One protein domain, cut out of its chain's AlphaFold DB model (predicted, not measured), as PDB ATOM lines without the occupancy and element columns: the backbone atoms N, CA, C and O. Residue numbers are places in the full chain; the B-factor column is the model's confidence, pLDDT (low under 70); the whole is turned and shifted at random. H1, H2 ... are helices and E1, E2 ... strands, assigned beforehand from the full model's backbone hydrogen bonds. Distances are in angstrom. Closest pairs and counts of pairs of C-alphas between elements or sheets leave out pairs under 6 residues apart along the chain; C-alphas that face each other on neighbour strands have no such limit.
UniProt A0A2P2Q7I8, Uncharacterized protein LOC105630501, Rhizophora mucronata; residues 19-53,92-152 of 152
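AT A GLANCE: This is residues 19 to 53 and 92 to 152 of the 152 residues of the protein "Uncharacterized protein LOC105630501" of Rhizophora mucronata (UniProt A0A2P2Q7I8). One long helix, H4, makes much of the length of this elongated model: its last part passes a small sheet of three parallel strands, and its first part reaches well beyond that sheet, where the short helix H3 folds back alongside it. H2 lies toward the other end of the long axis, and the small H1 follows directly on the first strand. The printed part has 96 residues, with four named helices and three named strands in the order E1, H1, H2, E2, H3, H4, E3; the sheet's order is E1, E2, E3, and the class is mixed, helices and strands. It is only just compact, close to loose, with a radius of gyration of the C-alphas of 14.6 A and spans of 50 by 26 by 18 A.

HOW THE PARTS SIT: Begin at E1, residues 19 to 22, an edge strand parallel to its neighbour E2, residues 92 to 97, at 29 degrees; look for N 20 and O 94, 2.8 A apart. On E2's other side is the edge strand E3, residues 148 to 151, parallel at 21 degrees, with N 150 and O 95 at 3.1 A. H1, residues 24 to 27, touches H2, residues 38 to 53, which meets it with residues 38 to 41 alone; the closest C-alphas, of Ile 27 and Leu 41, are 5.7 A apart. H3, residues 104 to 109, and H4, residues 120 to 143, form a helical hairpin, at a shallow tilt of 17 degrees, opposite ways; they touch, H4 with residues 125 to 129 alone, and the closest C-alphas, of Gln 106 and Thr 129, are 5.3 A apart. E2, H3, H4 and E3 make a strand-helix-strand unit, two parallel neighbour strands with helices between. H4 only grazes the sheet, with residues 133 to 141, and H2 only grazes it, with residues 41 to 52. H2 and H4 only just touch, with 3 pairs of C-alphas within 8 A. Every O i to N i+4 pair is within hydrogen-bond range in H2 and H3, and 16 of 20 are in H4; H1 is too short for such a pair.

IN THESE COORDINATES: Find C-alpha 19 at (165.571, 278.856, 167.337), where E1 begins. H2 runs 22.8 A and E2 16.6 A. From C-alpha 120 at (197.027, 261.615, 160.782), H4 runs 36.3 A to C-alpha 143. E3 ends at C-alpha 151, (177.403, 276.261, 163.323).

THE WHOLE: The farthest C-alphas, of Phe 53 and Gln 119, are 49.6 A apart. Residues 54 to 91 are not printed; C-alphas 53 and 92 are 10.7 A apart across the cut. Of the links printed whole, none is long. Look for pLDDT under 70 at residues 53, 136 to 139, 141 and 145 to 152.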
ATOM      1  N   ILE A  19     164.399 279.430 167.997       87.44
ATOM      2  CA  ILE A  19     165.571 278.856 167.337       87.44
ATOM      3  C   ILE A  19     165.096 278.179 166.052       87.44
ATOM      4  O   ILE A  19     164.292 277.247 166.093       87.44
ATOM      5  N   VAL A  20     165.620 278.617 164.913       88.12
ATOM      6  CA  VAL A  20     165.278 278.077 163.597       88.12
ATOM      7  C   VAL A  20     166.395 277.156 163.137       88.12
ATOM      8  O   VAL A  20     167.527 277.591 162.934       88.12
ATOM      9  N   LYS A  21     166.079 275.872 162.956       91.56
ATOM     10  CA  LYS A  21     167.026 274.879 162.444       91.56
ATOM     11  C   LYS A  21     166.834 274.665 160.946       91.56
ATOM     12  O   LYS A  21     165.851 274.060 160.527       91.56
ATOM     13  N   LEU A  22     167.821 275.065 160.155       89.94
ATOM     14  CA  LEU A  22     167.883 274.804 158.722       89.94
ATOM     15  C   LEU A  22     168.704 273.537 158.456       89.94
ATOM     16  O   LEU A  22     169.889 273.432 158.790       89.94
ATOM     17  N   GLY A  23     168.084 272.531 157.844       89.12
ATOM     18  CA  GLY A  23     168.811 271.345 157.398       89.12
ATOM     19  C   GLY A  23     169.897 271.726 156.388       89.12
ATOM     20  O   GLY A  23     169.675 272.577 155.534       89.12
ATOM     21  N   GLY A  24     171.066 271.078 156.433       88.06
ATOM     22  CA  GLY A  24     172.138 271.368 155.471       88.06
ATOM     23  C   GLY A  24     171.685 271.205 154.016       88.06
ATOM     24  O   GLY A  24     172.014 272.034 153.179       88.06
ATOM     25  N   ALA A  25     170.858 270.195 153.732       86.25
ATOM     26  CA  ALA A  25     170.290 269.956 152.403       86.25
ATOM     27  C   ALA A  25     169.244 270.998 151.964       86.25
ATOM     28  O   ALA A  25     168.954 271.084 150.779       86.25
ATOM     29  N   ALA A  26     168.679 271.781 152.891       86.44
ATOM     30  CA  ALA A  26     167.713 272.820 152.543       86.44
ATOM     31  C   ALA A  26     168.390 274.030 151.883       86.44
ATOM     32  O   ALA A  26     167.769 274.712 151.081       86.44
ATOM     33  N   ILE A  27     169.664 274.275 152.201       88.19
ATOM     34  CA  ILE A  27     170.395 275.486 151.794       88.19
ATOM     35  C   ILE A  27     171.735 275.186 151.110       88.19
ATOM     36  O   ILE A  27     172.544 276.079 150.871       88.19
ATOM     37  N   THR A  28     171.988 273.917 150.786       90.88
ATOM     38  CA  THR A  28     173.148 273.485 149.996       90.88
ATOM     39  C   THR A  28     172.743 272.411 148.999       90.88
ATOM     40  O   THR A  28     171.825 271.628 149.258       90.88
ATOM     41  N   CYS A  29     173.463 272.325 147.883       89.44
ATOM     42  CA  CYS A  29     173.268 271.273 146.895       89.44
ATOM     43  C   CYS A  29     174.022 270.018 147.345       89.44
ATOM     44  O   CYS A  29     175.241 269.945 147.253       89.44
ATOM     45  N   LYS A  30     173.303 269.004 147.843       84.88
ATOM     46  CA  LYS A  30     173.909 267.780 148.405       84.88
ATOM     47  C   LYS A  30     174.802 267.019 147.416       84.88
ATOM     48  O   LYS A  30     175.687 266.291 147.854       84.88
ATOM     49  N   ASN A  31     174.557 267.174 146.118       86.31
ATOM     50  CA  ASN A  31     175.257 266.453 145.056       86.31
ATOM     51  C   ASN A  31     176.516 267.181 144.566       86.31
ATOM     52  O   ASN A  31     177.303 266.599 143.827       86.31
ATOM     53  N   GLU A  32     176.722 268.425 144.992       88.88
ATOM     54  CA  GLU A  32     177.824 269.272 144.550       88.88
ATOM     55  C   GLU A  32     178.645 269.716 145.757       88.88
ATOM     56  O   GLU A  32     178.105 270.184 146.759       88.88
ATOM     57  N   LEU A  33     179.963 269.548 145.677       89.12
ATOM     58  CA  LEU A  33     180.870 269.902 146.764       89.12
ATOM     59  C   LEU A  33     180.840 271.418 146.996       89.12
ATOM     60  O   LEU A  33     181.013 272.183 146.055       89.12
ATOM     61  N   GLU A  34     180.619 271.831 148.249       89.81
ATOM     62  CA  GLU A  34     180.669 273.243 148.672       89.81
ATOM     63  C   GLU A  34     179.751 274.186 147.868       89.81
ATOM     64  O   GLU A  34     180.034 275.371 147.697       89.81
ATOM     65  N   LYS A  35     178.613 273.672 147.385       90.94
ATOM     66  CA  LYS A  35     177.629 274.466 146.642       90.94
ATOM     67  C   LYS A  35     176.446 274.893 147.509       90.94
ATOM     68  O   LYS A  35     175.769 274.057 148.114       90.94
ATOM     69  N   ILE A  36     176.184 276.198 147.538       90.12
ATOM     70  CA  ILE A  36     175.012 276.813 148.175       90.12
ATOM     71  C   ILE A  36     173.817 276.732 147.224       90.12
ATOM     72  O   ILE A  36     173.979 276.843 146.009       90.12
ATOM     73  N   ASN A  37     172.628 276.539 147.793       91.69
ATOM     74  CA  ASN A  37     171.377 276.750 147.075       91.69
ATOM     75  C   ASN A  37     170.885 278.173 147.385       91.69
ATOM     76  O   ASN A  37     170.271 278.392 148.429       91.69
ATOM     77  N   GLU A  38     171.244 279.124 146.521       89.69
ATOM     78  CA  GLU A  38     170.967 280.558 146.700       89.69
ATOM     79  C   GLU A  38     169.465 280.853 146.681       89.69
ATOM     80  O   GLU A  38     168.976 281.499 147.600       89.69
ATOM     81  N   GLU A  39     168.719 280.274 145.736       90.44
ATOM     82  CA  GLU A  39     167.262 280.430 145.624       90.44
ATOM     83  C   GLU A  39     166.549 280.054 146.932       90.44
ATOM     84  O   GLU A  39     165.775 280.833 147.493       90.44
ATOM     85  N   ASN A  40     166.858 278.880 147.489       90.31
ATOM     86  CA  ASN A  40     166.266 278.468 148.759       90.31
ATOM     87  C   ASN A  40     166.672 279.392 149.912       90.31
ATOM     88  O   ASN A  40     165.884 279.614 150.831       90.31
ATOM     89  N   LEU A  41     167.906 279.900 149.902       88.25
ATOM     90  CA  LEU A  41     168.415 280.776 150.953       88.25
ATOM     91  C   LEU A  41     167.744 282.159 150.902       88.25
ATOM     92  O   LEU A  41     167.399 282.703 151.953       88.25
ATOM     93  N   GLU A  42     167.468 282.682 149.710       87.00
ATOM     94  CA  GLU A  42     166.670 283.895 149.485       87.00
ATOM     95  C   GLU A  42     165.236 283.724 149.988       87.00
ATOM     96  O   GLU A  42     164.749 284.532 150.782       87.00
ATOM     97  N   ILE A  43     164.576 282.629 149.607       88.94
ATOM     98  CA  ILE A  43     163.200 282.343 150.028       88.94
ATOM     99  C   ILE A  43     163.118 282.212 151.555       88.94
ATOM    100  O   ILE A  43     162.285 282.857 152.196       88.94
ATOM    101  N   VAL A  44     164.001 281.410 152.159       88.69
ATOM    102  CA  VAL A  44     164.014 281.182 153.613       88.69
ATOM    103  C   VAL A  44     164.362 282.463 154.373       88.69
ATOM    104  O   VAL A  44     163.762 282.732 155.415       88.69
ATOM    105  N   SER A  45     165.298 283.273 153.870       85.38
ATOM    106  CA  SER A  45     165.646 284.549 154.504       85.38
ATOM    107  C   SER A  45     164.506 285.563 154.442       85.38
ATOM    108  O   SER A  45     164.223 286.200 155.460       85.38
ATOM    109  N   SER A  46     163.783 285.656 153.320       84.50
ATOM    110  CA  SER A  46     162.597 286.517 153.222       84.50
ATOM    111  C   SER A  46     161.493 286.085 154.186       84.50
ATOM    112  O   SER A  46     161.008 286.901 154.967       84.50
ATOM    113  N   GLN A  47     161.160 284.791 154.216       86.75
ATOM    114  CA  GLN A  47     160.126 284.253 155.111       86.75
ATOM    115  C   GLN A  47     160.461 284.463 156.592       86.75
ATOM    116  O   GLN A  47     159.582 284.747 157.415       86.75
ATOM    117  N   LEU A  48     161.741 284.317 156.949       85.06
ATOM    118  CA  LEU A  48     162.197 284.575 158.307       85.06
ATOM    119  C   LEU A  48     162.067 286.050 158.653       85.06
ATOM    120  O   LEU A  48     161.483 286.349 159.691       85.06
ATOM    121  N   ARG A  49     162.518 286.948 157.772       82.62
ATOM    122  CA  ARG A  49     162.390 288.401 157.936       82.62
ATOM    123  C   ARG A  49     160.932 288.818 158.147       82.62
ATOM    124  O   ARG A  49     160.641 289.486 159.133       82.62
ATOM    125  N   GLU A  50     160.017 288.358 157.300       81.19
ATOM    126  CA  GLU A  50     158.572 288.602 157.443       81.19
ATOM    127  C   GLU A  50     158.042 288.124 158.803       81.19
ATOM    128  O   GLU A  50     157.302 288.833 159.487       81.19
ATOM    129  N   SER A  51     158.480 286.945 159.249       79.38
ATOM    130  CA  SER A  51     158.091 286.392 160.549       79.38
ATOM    131  C   SER A  51     158.647 287.182 161.738       79.38
ATOM    132  O   SER A  51     158.035 287.154 162.810       79.38
ATOM    133  N   MET A  52     159.775 287.885 161.576       73.88
ATOM    134  CA  MET A  52     160.335 288.740 162.629       73.88
ATOM    135  C   MET A  52     159.483 289.985 162.864       73.88
ATOM    136  O   MET A  52     159.305 290.378 164.017       73.88
ATOM    137  N   PHE A  53     158.937 290.564 161.790       68.38
ATOM    138  CA  PHE A  53     158.128 291.785 161.832       68.38
ATOM    139  C   PHE A  53     156.647 291.518 162.140       68.38
ATOM    140  O   PHE A  53     156.013 292.306 162.840       68.38
ATOM    141  N   SER A  92     164.167 288.497 168.727       72.94
ATOM    142  CA  SER A  92     165.487 287.885 168.558       72.94
ATOM    143  C   SER A  92     165.354 286.404 168.174       72.94
ATOM    144  O   SER A  92     164.699 285.622 168.871       72.94
ATOM    145  N   PHE A  93     165.956 286.026 167.044       77.75
ATOM    146  CA  PHE A  93     166.021 284.647 166.559       77.75
ATOM    147  C   PHE A  93     167.461 284.156 166.533       77.75
ATOM    148  O   PHE A  93     168.399 284.911 166.272       77.75
ATOM    149  N   VAL A  94     167.610 282.853 166.741       84.75
ATOM    150  CA  VAL A  94     168.865 282.145 166.502       84.75
ATOM    151  C   VAL A  94     168.671 281.224 165.311       84.75
ATOM    152  O   VAL A  94     167.767 280.388 165.321       84.75
ATOM    153  N   VAL A  95     169.524 281.351 164.297       86.31
ATOM    154  CA  VAL A  95     169.517 280.444 163.145       86.31
ATOM    155  C   VAL A  95     170.652 279.441 163.310       86.31
ATOM    156  O   VAL A  95     171.826 279.803 163.416       86.31
ATOM    157  N   VAL A  96     170.291 278.162 163.335       89.56
ATOM    158  CA  VAL A  96     171.226 277.035 163.367       89.56
ATOM    159  C   VAL A  96     171.113 276.297 162.051       89.56
ATOM    160  O   VAL A  96     170.008 275.984 161.613       89.56
ATOM    161  N   HIS A  97     172.235 275.945 161.430       88.38
ATOM    162  CA  HIS A  97     172.194 275.161 160.204       88.38
ATOM    163  C   HIS A  97     173.159 273.977 160.186       88.38
ATOM    164  O   HIS A  97     174.272 274.044 160.698       88.38
ATOM    165  N   GLY A  98     172.768 272.893 159.513       88.56
ATOM    166  CA  GLY A  98     173.686 271.785 159.220       88.56
ATOM    167  C   GLY A  98     174.694 272.150 158.123       88.56
ATOM    168  O   GLY A  98     174.395 273.005 157.294       88.56
ATOM    169  N   ALA A  99     175.855 271.485 158.071       89.12
ATOM    170  CA  ALA A  99     176.956 271.781 157.131       89.12
ATOM    171  C   ALA A  99     176.640 271.528 155.655       89.12
ATOM    172  O   ALA A  99     177.190 272.193 154.778       89.12
ATOM    173  N   GLY A 100     175.746 270.577 155.378       90.81
ATOM    174  CA  GLY A 100     175.422 270.202 154.007       90.81
ATOM    175  C   GLY A 100     176.666 269.761 153.228       90.81
ATOM    176  O   GLY A 100     177.523 269.048 153.762       90.81
ATOM    177  N   SER A 101     176.776 270.218 151.983       91.19
ATOM    178  CA  SER A 101     177.907 269.925 151.092       91.19
ATOM    179  C   SER A 101     179.270 270.472 151.550       91.19
ATOM    180  O   SER A 101     180.295 270.054 151.019       91.19
ATOM    181  N   PHE A 102     179.315 271.341 152.562       91.38
ATOM    182  CA  PHE A 102     180.555 271.896 153.129       91.38
ATOM    183  C   PHE A 102     181.136 271.067 154.282       91.38
ATOM    184  O   PHE A 102     182.163 271.406 154.855       91.38
ATOM    185  N   GLY A 103     180.461 269.994 154.694       90.44
ATOM    186  CA  GLY A 103     180.987 269.114 155.741       90.44
ATOM    187  C   GLY A 103     180.915 267.645 155.379       90.44
ATOM    188  O   GLY A 103     181.839 266.887 155.672       90.44
ATOM    189  N   HIS A 104     179.828 267.235 154.720       89.44
ATOM    190  CA  HIS A 104     179.555 265.825 154.463       89.44
ATOM    191  C   HIS A 104     180.636 265.165 153.594       89.44
ATOM    192  O   HIS A 104     181.093 264.068 153.910       89.44
ATOM    193  N   PHE A 105     181.084 265.833 152.528       89.56
ATOM    194  CA  PHE A 105     182.051 265.265 151.586       89.56
ATOM    195  C   PHE A 105     183.422 265.041 152.228       89.56
ATOM    196  O   PHE A 105     183.958 263.933 152.186       89.56
ATOM    197  N   GLN A 106     183.967 266.074 152.868       90.50
ATOM    198  CA  GLN A 106     185.288 266.061 153.492       90.50
ATOM    199  C   GLN A 106     185.305 265.082 154.674       90.50
ATOM    200  O   GLN A 106     186.230 264.272 154.791       90.50
ATOM    201  N   ALA A 107     184.251 265.093 155.503       92.06
ATOM    202  CA  ALA A 107     184.149 264.211 156.661       92.06
ATOM    203  C   ALA A 107     183.951 262.740 156.267       92.06
ATOM    204  O   ALA A 107     184.458 261.843 156.946       92.06
ATOM    205  N   SER A 108     183.232 262.482 155.170       92.81
ATOM    206  CA  SER A 108     183.066 261.138 154.614       92.81
ATOM    207  C   SER A 108     184.380 260.608 154.039       92.81
ATOM    208  O   SER A 108     184.856 259.555 154.465       92.81
ATOM    209  N   LYS A 109     185.029 261.393 153.166       92.56
ATOM    210  CA  LYS A 109     186.273 261.028 152.465       92.56
ATOM    211  C   LYS A 109     187.425 260.678 153.411       92.56
ATOM    212  O   LYS A 109     188.210 259.785 153.116       92.56
ATOM    213  N   SER A 110     187.535 261.390 154.527       91.50
ATOM    214  CA  SER A 110     188.629 261.235 155.494       91.50
ATOM    215  C   SER A 110     188.290 260.345 156.692       91.50
ATOM    216  O   SER A 110     189.147 260.111 157.540       91.50
ATOM    217  N   GLY A 111     187.047 259.863 156.792       94.81
ATOM    218  CA  GLY A 111     186.601 259.046 157.920       94.81
ATOM    219  C   GLY A 111     186.342 259.816 159.219       94.81
ATOM    220  O   GLY A 111     186.066 259.180 160.228       94.81
ATOM    221  N   VAL A 112     186.348 261.157 159.216       95.56
ATOM    222  CA  VAL A 112     186.063 261.991 160.410       95.56
ATOM    223  C   VAL A 112     184.733 261.633 161.066       95.56
ATOM    224  O   VAL A 112     184.648 261.566 162.288       95.56
ATOM    225  N   HIS A 113     183.707 261.330 160.266       90.81
ATOM    226  CA  HIS A 113     182.396 260.893 160.761       90.81
ATOM    227  C   HIS A 113     182.431 259.569 161.550       90.81
ATOM    228  O   HIS A 113     181.460 259.239 162.223       90.81
ATOM    229  N   LYS A 114     183.534 258.813 161.471       94.00
ATOM    230  CA  LYS A 114     183.774 257.562 162.205       94.00
ATOM    231  C   LYS A 114     184.700 257.748 163.416       94.00
ATOM    232  O   LYS A 114     184.978 256.776 164.113       94.00
ATOM    233  N   GLY A 115     185.186 258.964 163.679       92.06
ATOM    234  CA  GLY A 115     186.179 259.238 164.722       92.06
ATOM    235  C   GLY A 115     187.601 258.829 164.317       92.06
ATOM    236  O   GLY A 115     187.915 258.730 163.137       92.06
ATOM    237  N   GLY A 116     188.484 258.615 165.299       92.94
ATOM    238  CA  GLY A 116     189.876 258.208 165.042       92.94
ATOM    239  C   GLY A 116     190.864 259.367 164.894       92.94
ATOM    240  O   GLY A 116     191.803 259.285 164.107       92.94
ATOM    241  N   LEU A 117     190.688 260.445 165.668       92.25
ATOM    242  CA  LEU A 117     191.588 261.612 165.679       92.25
ATOM    243  C   LEU A 117     193.033 261.289 166.091       92.25
ATOM    244  O   LEU A 117     193.863 262.181 166.091       92.25
ATOM    245  N   ASN A 118     193.374 260.055 166.450       94.81
ATOM    246  CA  ASN A 118     194.756 259.602 166.594       94.81
ATOM    247  C   ASN A 118     195.448 259.369 165.237       94.81
ATOM    248  O   ASN A 118     196.671 259.447 165.163       94.81
ATOM    249  N   GLN A 119     194.689 259.133 164.164       95.75
ATOM    250  CA  GLN A 119     195.212 258.899 162.820       95.75
ATOM    251  C   GLN A 119     195.461 260.224 162.090       95.75
ATOM    252  O   GLN A 119     194.578 261.080 162.015       95.75
ATOM    253  N   SER A 120     196.643 260.383 161.490       95.31
ATOM    254  CA  SER A 120     197.027 261.615 160.782       95.31
ATOM    255  C   SER A 120     196.060 261.981 159.652       95.31
ATOM    256  O   SER A 120     195.738 263.154 159.483       95.31
ATOM    257  N   LEU A 121     195.543 260.982 158.925       93.69
ATOM    258  CA  LEU A 121     194.565 261.190 157.853       93.69
ATOM    259  C   LEU A 121     193.248 261.776 158.382       93.69
ATOM    260  O   LEU A 121     192.731 262.740 157.820       93.69
ATOM    261  N   VAL A 122     192.731 261.233 159.486       95.81
ATOM    262  CA  VAL A 122     191.493 261.710 160.115       95.81
ATOM    263  C   VAL A 122     191.698 263.104 160.708       95.81
ATOM    264  O   VAL A 122     190.831 263.959 160.551       95.81
ATOM    265  N   LYS A 123     192.855 263.385 161.331       96.19
ATOM    266  CA  LYS A 123     193.201 264.741 161.803       96.19
ATOM    267  C   LYS A 123     193.208 265.754 160.657       96.19
ATOM    268  O   LYS A 123     192.587 266.807 160.775       96.19
ATOM    269  N   ALA A 124     193.878 265.434 159.548       95.31
ATOM    270  CA  ALA A 124     193.905 266.296 158.367       95.31
ATOM    271  C   ALA A 124     192.493 266.499 157.794       95.31
ATOM    272  O   ALA A 124     192.102 267.621 157.477       95.31
ATOM    273  N   GLY A 125     191.699 265.427 157.750       95.38
ATOM    274  CA  GLY A 125     190.286 265.463 157.389       95.38
ATOM    275  C   GLY A 125     189.455 266.389 158.268       95.38
ATOM    276  O   GLY A 125     188.676 267.182 157.755       95.38
ATOM    277  N   PHE A 126     189.654 266.333 159.585       95.19
ATOM    278  CA  PHE A 126     188.945 267.173 160.545       95.19
ATOM    279  C   PHE A 126     189.245 268.655 160.307       95.19
ATOM    280  O   PHE A 126     188.323 269.471 160.261       95.19
ATOM    281  N   VAL A 127     190.519 268.996 160.089       94.81
ATOM    282  CA  VAL A 127     190.934 270.365 159.747       94.81
ATOM    283  C   VAL A 127     190.303 270.806 158.423       94.81
ATOM    284  O   VAL A 127     189.706 271.880 158.369       94.81
ATOM    285  N   ALA A 128     190.347 269.966 157.385       93.00
ATOM    286  CA  ALA A 128     189.739 270.271 156.088       93.00
ATOM    287  C   ALA A 128     188.217 270.483 156.186       93.00
ATOM    288  O   ALA A 128     187.693 271.458 155.648       93.00
ATOM    289  N   THR A 129     187.506 269.624 156.925       93.31
ATOM    290  CA  THR A 129     186.072 269.783 157.205       93.31
ATOM    291  C   THR A 129     185.792 271.098 157.930       93.31
ATOM    292  O   THR A 129     184.875 271.819 157.548       93.31
ATOM    293  N   ARG A 130     186.585 271.452 158.950       92.06
ATOM    294  CA  ARG A 130     186.418 272.716 159.685       92.06
ATOM    295  C   ARG A 130     186.640 273.934 158.792       92.06
ATOM    296  O   ARG A 130     185.881 274.891 158.907       92.06
ATOM    297  N   ILE A 131     187.646 273.920 157.922       90.38
ATOM    298  CA  ILE A 131     187.903 275.028 156.990       90.38
ATOM    299  C   ILE A 131     186.721 275.198 156.028       90.38
ATOM    300  O   ILE A 131     186.184 276.298 155.921       90.38
ATOM    301  N   SER A 132     186.272 274.107 155.402       89.75
ATOM    302  CA  SER A 132     185.159 274.123 154.442       89.75
ATOM    303  C   SER A 132     183.864 274.666 155.062       89.75
ATOM    304  O   SER A 132     183.241 275.591 154.543       89.75
ATOM    305  N   VAL A 133     183.513 274.182 156.255       88.56
ATOM    306  CA  VAL A 133     182.366 274.677 157.026       88.56
ATOM    307  C   VAL A 133     182.453 276.180 157.313       88.56
ATOM    308  O   VAL A 133     181.450 276.881 157.188       88.56
ATOM    309  N   ASN A 134     183.625 276.680 157.713       83.94
ATOM    310  CA  ASN A 134     183.800 278.101 158.024       83.94
ATOM    311  C   ASN A 134     183.713 278.978 156.771       83.94
ATOM    312  O   ASN A 134     183.196 280.090 156.855       83.94
ATOM    313  N   LEU A 135     184.143 278.479 155.606       77.06
ATOM    314  CA  LEU A 135     183.996 279.192 154.333       77.06
ATOM    315  C   LEU A 135     182.529 279.558 154.063       77.06
ATOM    316  O   LEU A 135     182.214 280.672 153.651       77.06
ATOM    317  N   ARG A 136     181.614 278.636 154.375       69.50
ATOM    318  CA  ARG A 136     180.174 278.858 154.236       69.50
ATOM    319  C   ARG A 136     179.617 279.907 155.196       69.50
ATOM    320  O   ARG A 136     178.645 280.573 154.840       69.50
ATOM    321  N   PHE A 137     180.182 280.042 156.396       65.00
ATOM    322  CA  PHE A 137     179.658 280.946 157.423       65.00
ATOM    323  C   PHE A 137     179.536 282.384 156.903       65.00
ATOM    324  O   PHE A 137     178.513 283.031 157.110       65.00
ATOM    325  N   TYR A 138     180.530 282.841 156.138       65.75
ATOM    326  CA  TYR A 138     180.522 284.165 155.515       65.75
ATOM    327  C   TYR A 138     179.395 284.345 154.496       65.75
ATOM    328  O   TYR A 138     178.774 285.402 154.448       65.75
ATOM    329  N   SER A 139     179.099 283.304 153.718       68.31
ATOM    330  CA  SER A 139     178.067 283.368 152.686       68.31
ATOM    331  C   SER A 139     176.656 283.324 153.280       68.31
ATOM    332  O   SER A 139     175.780 284.059 152.850       68.31
ATOM    333  N   VAL A 140     176.427 282.541 154.342       70.06
ATOM    334  CA  VAL A 140     175.123 282.512 155.038       70.06
ATOM    335  C   VAL A 140     174.867 283.807 155.814       70.06
ATOM    336  O   VAL A 140     173.732 284.276 155.839       70.06
ATOM    337  N   LEU A 141     175.899 284.411 156.413       69.62
ATOM    338  CA  LEU A 141     175.767 285.682 157.133       69.62
ATOM    339  C   LEU A 141     175.220 286.805 156.237       69.62
ATOM    340  O   LEU A 141     174.444 287.631 156.711       69.62
ATOM    341  N   PHE A 142     175.567 286.796 154.946       72.50
ATOM    342  CA  PHE A 142     175.059 287.756 153.967       72.50
ATOM    343  C   PHE A 142     173.526 287.736 153.849       72.50
ATOM    344  O   PHE A 142     172.902 288.788 153.750       72.50
ATOM    345  N   PHE A 143     172.905 286.557 153.927       71.56
ATOM    346  CA  PHE A 143     171.450 286.407 153.800       71.56
ATOM    347  C   PHE A 143     170.685 286.685 155.102       71.56
ATOM    348  O   PHE A 143     169.465 286.830 155.074       71.56
ATOM    349  N   PHE A 144     171.374 286.782 156.242       71.69
ATOM    350  CA  PHE A 144     170.753 286.978 157.557       71.69
ATOM    351  C   PHE A 144     171.383 288.142 158.341       71.69
ATOM    352  O   PHE A 144     171.935 287.929 159.428       71.69
ATOM    353  N   PRO A 145     171.294 289.388 157.837       63.84
ATOM    354  CA  PRO A 145     171.782 290.548 158.571       63.84
ATOM    355  C   PRO A 145     171.025 290.699 159.901       63.84
ATOM    356  O   PRO A 145     169.800 290.612 159.953       63.84
ATOM    357  N   GLY A 146     171.760 290.894 160.999       60.22
ATOM    358  CA  GLY A 146     171.187 291.078 162.341       60.22
ATOM    359  C   GLY A 146     170.805 289.791 163.087       60.22
ATOM    360  O   GLY A 146     170.414 289.866 164.251       60.22
ATOM    361  N   CYS A 147     170.959 288.612 162.475       59.31
ATOM    362  CA  CYS A 147     170.787 287.332 163.164       59.31
ATOM    363  C   CYS A 147     172.119 286.827 163.726       59.31
ATOM    364  O   CYS A 147     173.158 286.901 163.070       59.31
ATOM    365  N   SER A 148     172.081 286.223 164.915       59.97
ATOM    366  CA  SER A 148     173.203 285.402 165.373       59.97
ATOM    367  C   SER A 148     173.126 284.040 164.681       59.97
ATOM    368  O   SER A 148     172.218 283.248 164.948       59.97
ATOM    369  N   SER A 149     174.061 283.789 163.767       59.06
ATOM    370  CA  SER A 149     174.201 282.510 163.064       59.06
ATOM    371  C   SER A 149     175.186 281.615 163.806       59.06
ATOM    372  O   SER A 149     176.280 282.059 164.156       59.06
ATOM    373  N   PHE A 150     174.824 280.349 164.021       57.03
ATOM    374  CA  PHE A 150     175.701 279.371 164.667       57.03
ATOM    375  C   PHE A 150     175.849 278.102 163.836       57.03
ATOM    376  O   PHE A 150     174.897 277.601 163.230       57.03
ATOM    377  N   PHE A 151     177.062 277.559 163.877       58.59
ATOM    378  CA  PHE A 151     177.403 276.261 163.323       58.59
ATOM    379  C   PHE A 151     177.831 275.316 164.452       58.59
ATOM    380  O   PHE A 151     178.652 275.701 165.286       58.59
ATOM    381  N   PHE A 152     177.301 274.090 164.451       50.53
ATOM    382  CA  PHE A 152     177.659 273.023 165.390       50.53
ATOM    383  C   PHE A 152     178.221 271.817 164.639       50.53
ATOM    384  O   PHE A 152     177.596 271.407 163.632       50.53
TER     385      PHE A 152